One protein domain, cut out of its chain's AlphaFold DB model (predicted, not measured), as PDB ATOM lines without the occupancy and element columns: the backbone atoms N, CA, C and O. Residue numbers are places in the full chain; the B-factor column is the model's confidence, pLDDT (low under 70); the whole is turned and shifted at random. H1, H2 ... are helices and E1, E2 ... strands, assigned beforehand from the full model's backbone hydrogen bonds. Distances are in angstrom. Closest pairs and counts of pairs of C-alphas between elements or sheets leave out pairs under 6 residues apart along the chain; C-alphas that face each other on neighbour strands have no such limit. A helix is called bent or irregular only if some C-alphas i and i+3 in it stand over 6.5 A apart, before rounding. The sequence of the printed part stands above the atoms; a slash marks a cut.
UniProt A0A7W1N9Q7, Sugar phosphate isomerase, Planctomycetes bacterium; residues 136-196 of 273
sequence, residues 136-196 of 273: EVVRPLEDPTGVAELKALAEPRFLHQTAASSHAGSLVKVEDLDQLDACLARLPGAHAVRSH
ATOM      1  N   GLU A 136      55.405 -15.562  -8.770       96.12
ATOM      2  CA  GLU A 136      54.210 -16.217  -8.265       96.12
ATOM      3  C   GLU A 136      53.292 -15.194  -7.598       96.12
ATOM      4  O   GLU A 136      53.744 -14.254  -6.947       96.12
ATOM      5  N   VAL A 137      51.986 -15.396  -7.754       96.56
ATOM      6  CA  VAL A 137      50.971 -14.724  -6.940       96.56
ATOM      7  C   VAL A 137      50.239 -15.784  -6.140       96.56
ATOM      8  O   VAL A 137      49.572 -16.656  -6.708       96.56
ATOM      9  N   VAL A 138      50.351 -15.702  -4.817       95.19
ATOM     10  CA  VAL A 138      49.640 -16.577  -3.882       95.19
ATOM     11  C   VAL A 138      48.264 -15.986  -3.584       95.19
ATOM     12  O   VAL A 138      48.142 -14.814  -3.254       95.19
ATOM     13  N   ARG A 139      47.225 -16.823  -3.656       94.81
ATOM     14  CA  ARG A 139      45.802 -16.453  -3.550       94.81
ATOM     15  C   ARG A 139      45.449 -15.298  -4.505       94.81
ATOM     16  O   ARG A 139      45.014 -14.245  -4.051       94.81
ATOM     17  N   PRO A 140      45.575 -15.490  -5.833       95.88
ATOM     18  CA  PRO A 140      45.420 -14.413  -6.818       95.88
ATOM     19  C   PRO A 140      44.060 -13.699  -6.798       95.88
ATOM     20  O   PRO A 140      43.979 -12.548  -7.209       95.88
ATOM     21  N   LEU A 141      42.988 -14.327  -6.298       93.94
ATOM     22  CA  LEU A 141      41.703 -13.635  -6.101       93.94
ATOM     23  C   LEU A 141      41.722 -12.605  -4.960       93.94
ATOM     24  O   LEU A 141      40.927 -11.669  -4.974       93.94
ATOM     25  N   GLU A 142      42.581 -12.801  -3.963       94.62
ATOM     26  CA  GLU A 142      42.722 -11.927  -2.795       94.62
ATOM     27  C   GLU A 142      43.828 -10.880  -2.988       94.62
ATOM     28  O   GLU A 142      43.897  -9.924  -2.216       94.62
ATOM     29  N   ASP A 143      44.670 -11.043  -4.014       94.81
ATOM     30  CA  ASP A 143      45.814 -10.177  -4.295       94.81
ATOM     31  C   ASP A 143      45.742  -9.544  -5.699       94.81
ATOM     32  O   ASP A 143      46.477  -9.927  -6.617       94.81
ATOM     33  N   PRO A 144      44.860  -8.546  -5.898       94.06
ATOM     34  CA  PRO A 144      44.775  -7.831  -7.168       94.06
ATOM     35  C   PRO A 144      46.064  -7.066  -7.508       94.06
ATOM     36  O   PRO A 144      46.309  -6.810  -8.686       94.06
ATOM     37  N   THR A 145      46.883  -6.713  -6.510       94.19
ATOM     38  CA  THR A 145      48.170  -6.033  -6.715       94.19
ATOM     39  C   THR A 145      49.173  -6.997  -7.334       94.19
ATOM     40  O   THR A 145      49.694  -6.715  -8.409       94.19
ATOM     41  N   GLY A 146      49.359  -8.178  -6.738       94.38
ATOM     42  CA  GLY A 146      50.215  -9.226  -7.287       94.38
ATOM     43  C   GLY A 146      49.779  -9.652  -8.689       94.38
ATOM     44  O   GLY A 146      50.611  -9.785  -9.583       94.38
ATOM     45  N   VAL A 147      48.467  -9.785  -8.935       95.62
ATOM     46  CA  VAL A 147      47.949 -10.068 -10.287       95.62
ATOM     47  C   VAL A 147      48.294  -8.948 -11.273       95.62
ATOM     48  O   VAL A 147      48.667  -9.244 -12.408       95.62
ATOM     49  N   ALA A 148      48.182  -7.676 -10.881       93.94
ATOM     50  CA  ALA A 148      48.544  -6.552 -11.744       93.94
ATOM     51  C   ALA A 148      50.048  -6.532 -12.066       93.94
ATOM     52  O   ALA A 148      50.418  -6.346 -13.226       93.94
ATOM     53  N   GLU A 149      50.900  -6.794 -11.077       92.62
ATOM     54  CA  GLU A 149      52.352  -6.877 -11.256       92.62
ATOM     55  C   GLU A 149      52.761  -8.072 -12.122       92.62
ATOM     56  O   GLU A 149      53.618  -7.941 -12.995       92.62
ATOM     57  N   LEU A 150      52.095  -9.222 -11.971       94.12
ATOM     58  CA  LEU A 150      52.324 -10.376 -12.839       94.12
ATOM     59  C   LEU A 150      51.986 -10.045 -14.300       94.12
ATOM     60  O   LEU A 150      52.750 -10.393 -15.194       94.12
ATOM     61  N   LYS A 151      50.884  -9.324 -14.555       93.81
ATOM     62  CA  LYS A 151      50.540  -8.851 -15.910       93.81
ATOM     63  C   LYS A 151      51.553  -7.858 -16.462       93.81
ATOM     64  O   LYS A 151      51.772  -7.842 -17.668       93.81
ATOM     65  N   ALA A 152      52.151  -7.027 -15.611       91.12
ATOM     66  CA  ALA A 152      53.121  -6.020 -16.034       91.12
ATOM     67  C   ALA A 152      54.424  -6.630 -16.582       91.12
ATOM     68  O   ALA A 152      55.179  -5.933 -17.257       91.12
ATOM     69  N   LEU A 153      54.669  -7.922 -16.334       89.62
ATOM     70  CA  LEU A 153      55.776  -8.664 -16.939       89.62
ATOM     71  C   LEU A 153      55.529  -9.036 -18.407       89.62
ATOM     72  O   LEU A 153      56.476  -9.431 -19.079       89.62
ATOM     73  N   ALA A 154      54.297  -8.897 -18.911       90.69
ATOM     74  CA  ALA A 154      53.968  -9.217 -20.292       90.69
ATOM     75  C   ALA A 154      54.753  -8.331 -21.269       90.69
ATOM     76  O   ALA A 154      54.636  -7.103 -21.281       90.69
ATOM     77  N   GLU A 155      55.524  -8.976 -22.133       87.69
ATOM     78  CA  GLU A 155      56.337  -8.333 -23.156       87.69
ATOM     79  C   GLU A 155      56.286  -9.147 -24.471       87.69
ATOM     80  O   GLU A 155      55.893 -10.309 -24.454       87.69
ATOM     81  N   PRO A 156      56.588  -8.556 -25.642       87.31
ATOM     82  CA  PRO A 156      56.274  -9.177 -26.934       87.31
ATOM     83  C   PRO A 156      57.304 -10.200 -27.450       87.31
ATOM     84  O   PRO A 156      57.111 -10.739 -28.542       87.31
ATOM     85  N   ARG A 157      58.437 -10.408 -26.770       85.81
ATOM     86  CA  ARG A 157      59.555 -11.221 -27.276       85.81
ATOM     87  C   ARG A 157      59.455 -12.694 -26.885       85.81
ATOM     88  O   ARG A 157      59.875 -13.540 -27.677       85.81
ATOM     89  N   PHE A 158      58.974 -12.992 -25.688       86.75
ATOM     90  CA  PHE A 158      58.975 -14.308 -25.067       86.75
ATOM     91  C   PHE A 158      57.549 -14.776 -24.770       86.75
ATOM     92  O   PHE A 158      56.650 -13.984 -24.507       86.75
ATOM     93  N   LEU A 159      57.356 -16.094 -24.819       90.56
ATOM     94  CA  LEU A 159      56.096 -16.736 -24.474       90.56
ATOM     95  C   LEU A 159      56.090 -17.055 -22.975       90.56
ATOM     96  O   LEU A 159      56.941 -17.814 -22.516       90.56
ATOM     97  N   HIS A 160      55.125 -16.524 -22.224       93.88
ATOM     98  CA  HIS A 160      55.157 -16.604 -20.759       93.88
ATOM     99  C   HIS A 160      54.470 -17.836 -20.162       93.88
ATOM    100  O   HIS A 160      54.615 -18.091 -18.977       93.88
ATOM    101  N   GLN A 161      53.687 -18.607 -20.919       95.69
ATOM    102  CA  GLN A 161      53.263 -19.965 -20.534       95.69
ATOM    103  C   GLN A 161      52.734 -20.092 -19.089       95.69
ATOM    104  O   GLN A 161      53.255 -20.843 -18.265       95.69
ATOM    105  N   THR A 162      51.688 -19.334 -18.772       97.25
ATOM    106  CA  THR A 162      51.211 -19.156 -17.393       97.25
ATOM    107  C   THR A 162      50.332 -20.320 -16.924       97.25
ATOM    108  O   THR A 162      49.501 -20.835 -17.679       97.25
ATOM    109  N   ALA A 163      50.476 -20.713 -15.657       97.94
ATOM    110  CA  ALA A 163      49.722 -21.797 -15.039       97.94
ATOM    111  C   ALA A 163      49.186 -21.408 -13.653       97.94
ATOM    112  O   ALA A 163      49.900 -20.832 -12.834       97.94
ATOM    113  N   ALA A 164      47.931 -21.757 -13.372       98.31
ATOM    114  CA  ALA A 164      47.287 -21.601 -12.073       98.31
ATOM    115  C   ALA A 164      46.889 -22.963 -11.505       98.31
ATOM    116  O   ALA A 164      46.354 -23.805 -12.231       98.31
ATOM    117  N   SER A 165      47.101 -23.156 -10.205       98.25
ATOM    118  CA  SER A 165      46.797 -24.405  -9.503       98.25
ATOM    119  C   SER A 165      45.913 -24.170  -8.284       98.25
ATOM    120  O   SER A 165      46.031 -23.147  -7.607       98.25
ATOM    121  N   SER A 166      45.017 -25.112  -7.986       97.00
ATOM    122  CA  SER A 166      44.203 -25.130  -6.764       97.00
ATOM    123  C   SER A 166      44.811 -26.047  -5.699       97.00
ATOM    124  O   SER A 166      45.571 -26.961  -6.007       97.00
ATOM    125  N   HIS A 167      44.398 -25.893  -4.437       93.50
ATOM    126  CA  HIS A 167      44.787 -26.826  -3.363       93.50
ATOM    127  C   HIS A 167      44.348 -28.281  -3.624       93.50
ATOM    128  O   HIS A 167      44.909 -29.205  -3.045       93.50
ATOM    129  N   ALA A 168      43.344 -28.492  -4.482       92.81
ATOM    130  CA  ALA A 168      42.877 -29.821  -4.878       92.81
ATOM    131  C   ALA A 168      43.684 -30.421  -6.049       92.81
ATOM    132  O   ALA A 168      43.331 -31.491  -6.539       92.81
ATOM    133  N   GLY A 169      44.727 -29.730  -6.529       91.00
ATOM    134  CA  GLY A 169      45.579 -30.171  -7.637       91.00
ATOM    135  C   GLY A 169      44.986 -29.933  -9.028       91.00
ATOM    136  O   GLY A 169      45.486 -30.478 -10.009       91.00
ATOM    137  N   SER A 170      43.909 -29.148  -9.148       95.62
ATOM    138  CA  SER A 170      43.396 -28.747 -10.465       95.62
ATOM    139  C   SER A 170      44.324 -27.711 -11.085       95.62
ATOM    140  O   SER A 170      44.621 -26.714 -10.434       95.62
ATOM    141  N   LEU A 171      44.714 -27.921 -12.341       96.81
ATOM    142  CA  LEU A 171      45.624 -27.050 -13.078       96.81
ATOM    143  C   LEU A 171      44.905 -26.418 -14.276       96.81
ATOM    144  O   LEU A 171      44.242 -27.111 -15.052       96.81
ATOM    145  N   VAL A 172      45.058 -25.108 -14.451       97.62
ATOM    146  CA  VAL A 172      44.655 -24.383 -15.662       97.62
ATOM    147  C   VAL A 172      45.871 -23.680 -16.234       97.62
ATOM    148  O   VAL A 172      46.630 -23.057 -15.501       97.62
ATOM    149  N   LYS A 173      46.042 -23.774 -17.552       97.06
ATOM    150  CA  LYS A 173      47.147 -23.154 -18.282       97.06
ATOM    151  C   LYS A 173      46.635 -22.260 -19.401       97.06
ATOM    152  O   LYS A 173      45.584 -22.535 -19.993       97.06
ATOM    153  N   VAL A 174      47.424 -21.239 -19.701       96.75
ATOM    154  CA  VAL A 174      47.303 -20.363 -20.868       96.75
ATOM    155  C   VAL A 174      48.675 -20.202 -21.524       96.75
ATOM    156  O   VAL A 174      49.704 -20.479 -20.900       96.75
ATOM    157  N   GLU A 175      48.697 -19.852 -22.806       94.19
ATOM    158  CA  GLU A 175      49.955 -19.775 -23.558       94.19
ATOM    159  C   GLU A 175      50.773 -18.541 -23.173       94.19
ATOM    160  O   GLU A 175      51.996 -18.606 -23.199       94.19
ATOM    161  N   ASP A 176      50.122 -17.456 -22.749       95.06
ATOM    162  CA  ASP A 176      50.796 -16.191 -22.470       95.06
ATOM    163  C   ASP A 176      50.105 -15.369 -21.361       95.06
ATOM    164  O   ASP A 176      49.016 -15.719 -20.893       95.06
ATOM    165  N   LEU A 177      50.762 -14.305 -20.886       94.50
ATOM    166  CA  LEU A 177      50.306 -13.471 -19.763       94.50
ATOM    167  C   LEU A 177      49.093 -12.590 -20.088       94.50
ATOM    168  O   LEU A 177      48.311 -12.273 -19.190       94.50
ATOM    169  N   ASP A 178      48.888 -12.224 -21.353       93.62
ATOM    170  CA  ASP A 178      47.707 -11.467 -21.792       93.62
ATOM    171  C   ASP A 178      46.387 -12.233 -21.553       93.62
ATOM    172  O   ASP A 178      45.317 -11.639 -21.419       93.62
ATOM    173  N   GLN A 179      46.472 -13.558 -21.406       96.25
ATOM    174  CA  GLN A 179      45.369 -14.469 -21.108       96.25
ATOM    175  C   GLN A 179      45.188 -14.743 -19.603       96.25
ATOM    176  O   GLN A 179      44.353 -15.576 -19.232       96.25
ATOM    177  N   LEU A 180      45.926 -14.065 -18.712       97.00
ATOM    178  CA  LEU A 180      45.888 -14.332 -17.268       97.00
ATOM    179  C   LEU A 180      44.474 -14.218 -16.671       97.00
ATOM    180  O   LEU A 180      44.078 -15.066 -15.874       97.00
ATOM    181  N   ASP A 181      43.674 -13.233 -17.091       96.94
ATOM    182  CA  ASP A 181      42.293 -13.090 -16.601       96.94
ATOM    183  C   ASP A 181      41.423 -14.297 -16.960       96.94
ATOM    184  O   ASP A 181      40.662 -14.796 -16.129       96.94
ATOM    185  N   ALA A 182      41.573 -14.822 -18.179       96.75
ATOM    186  CA  ALA A 182      40.870 -16.027 -18.607       96.75
ATOM    187  C   ALA A 182      41.355 -17.267 -17.836       96.75
ATOM    188  O   ALA A 182      40.549 -18.144 -17.510       96.75
ATOM    189  N   CYS A 183      42.651 -17.333 -17.515       97.12
ATOM    190  CA  CYS A 183      43.226 -18.385 -16.680       97.12
ATOM    191  C   CYS A 183      42.582 -18.402 -15.285       97.12
ATOM    192  O   CYS A 183      42.077 -19.438 -14.850       97.12
ATOM    193  N   LEU A 184      42.535 -17.248 -14.613       97.62
ATOM    194  CA  LEU A 184      41.979 -17.118 -13.263       97.62
ATOM    195  C   LEU A 184      40.453 -17.287 -13.236       97.62
ATOM    196  O   LEU A 184      39.924 -17.919 -12.325       97.62
ATOM    197  N   ALA A 185      39.736 -16.820 -14.262       97.12
ATOM    198  CA  ALA A 185      38.291 -17.031 -14.375       97.12
ATOM    199  C   ALA A 185      37.914 -18.520 -14.503       97.12
ATOM    200  O   ALA A 185      36.875 -18.946 -13.999       97.12
ATOM    201  N   ARG A 186      38.764 -19.327 -15.155       97.44
ATOM    202  CA  ARG A 186      38.589 -20.786 -15.278       97.44
ATOM    203  C   ARG A 186      38.938 -21.544 -13.997       97.44
ATOM    204  O   ARG A 186      38.517 -22.691 -13.859       97.44
ATOM    205  N   LEU A 187      39.677 -20.927 -13.072       97.19
ATOM    206  CA  LEU A 187      40.019 -21.511 -11.777       97.19
ATOM    207  C   LEU A 187      39.877 -20.490 -10.632       97.19
ATOM    208  O   LEU A 187      40.878 -20.092 -10.040       97.19
ATOM    209  N   PRO A 188      38.644 -20.103 -10.246       92.44
ATOM    210  CA  PRO A 188      38.433 -19.148  -9.155       92.44
ATOM    211  C   PRO A 188      39.022 -19.629  -7.818       92.44
ATOM    212  O   PRO A 188      39.436 -18.836  -6.990       92.44
ATOM    213  N   GLY A 189      39.117 -20.942  -7.599       94.50
ATOM    214  CA  GLY A 189      39.755 -21.523  -6.411       94.50
ATOM    215  C   GLY A 189      41.281 -21.646  -6.495       94.50
ATOM    216  O   GLY A 189      41.843 -22.497  -5.800       94.50
ATOM    217  N   ALA A 190      41.949 -20.895  -7.380       97.62
ATOM    218  CA  ALA A 190      43.398 -20.945  -7.522       97.62
ATOM    219  C   ALA A 190      44.086 -20.544  -6.208       97.62
ATOM    220  O   ALA A 190      43.860 -19.472  -5.650       97.62
ATOM    221  N   HIS A 191      44.941 -21.438  -5.729       97.19
ATOM    222  CA  HIS A 191      45.852 -21.223  -4.615       97.19
ATOM    223  C   HIS A 191      47.029 -20.343  -5.038       97.19
ATOM    224  O   HIS A 191      47.458 -19.496  -4.260       97.19
ATOM    225  N   ALA A 192      47.533 -20.546  -6.251       97.56
ATOM    226  CA  ALA A 192      48.648 -19.795  -6.795       97.56
ATOM    227  C   ALA A 192      48.575 -19.751  -8.322       97.56
ATOM    228  O   ALA A 192      47.997 -20.637  -8.961       97.56
ATOM    229  N   VAL A 193      49.181 -18.718  -8.895       97.94
ATOM    230  CA  VAL A 193      49.451 -18.600 -10.329       97.94
ATOM    231  C   VAL A 193      50.914 -18.237 -10.535       97.94
ATOM    232  O   VAL A 193      51.455 -17.402  -9.814       97.94
ATOM    233  N   ARG A 194      51.554 -18.906 -11.493       97.38
ATOM    234  CA  ARG A 194      52.978 -18.789 -11.812       97.38
ATOM    235  C   ARG A 194      53.140 -18.596 -13.315       97.38
ATOM    236  O   ARG A 194      52.348 -19.135 -14.092       97.38
ATOM    237  N   SER A 195      54.154 -17.847 -13.727       95.75
ATOM    238  CA  SER A 195      54.412 -17.548 -15.139       95.75
ATOM    239  C   SER A 195      55.869 -17.801 -15.504       95.75
ATOM    240  O   SER A 195      56.752 -17.637 -14.664       95.75
ATOM    241  N   HIS A 196      56.126 -18.219 -16.741       94.94
ATOM    242  CA  HIS A 196      57.465 -18.473 -17.260       94.94
ATOM    243  C   HIS A 196      58.134 -17.135 -17.514       94.94
ATOM    244  O   HIS A 196      58.020 -16.522 -18.571       94.94
TER     245      HIS A 196
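This is residues 136 to 196 of the 273 residues of the protein "Sugar phosphate isomerase" of Planctomycetes bacterium (UniProt A0A7W1N9Q7). Two helices cover one face of a small four-stranded antiparallel sheet, making two layers, H2 over E2 and E3, H1 near E1. The loop at Arg 157 and the turn of the E2-E3 hairpin mark the long axis. The printed part has 61 residues with E1 H1 E2 E3 H2 E4 in order, sheet order E1 E4 E2 E3, class mixed; it is compact, radius of gyration of the C-alphas 10.5 A, spans 33 by 21 by 16 A.

E1, residues 136 to 138, starts at C-alpha 136 (54.210, -16.217, -8.265). H1 is 144 to 152, 12.3 A; E2 163 to 166; E3 171 to 173; H2 177 to 186, 14.5 A, irregular, C-alphas 178 and 181 being 7.7 A apart. E4, 190 to 194, ends at C-alpha 194 (52.978, -18.789, -11.812).

Within hydrogen-bond range are N 137 and O 193 of E1 and E4, 2.9 A, N 165 and O 192 of E2 and E4, 2.9 A, and N 164 and O 172 of E2 and E3, 2.8 A. E1-H1-E2 and E3-H2-E4 are split strand-helix-strand units, another strand between their two, with right-handed crossovers. H2 has height 8.8 A over the sheet; its closest C-alphas to E3 are Cys 183 and Val 172, 6.2 A. H1 and H2 touch only at their ends, C-alphas of Lys 151 and Leu 177, 6.0 A. Every O i to N i+4 pair is within range in H1, 4 of 6 in H2.

The printed part has no cut, no long link and no residue under 70.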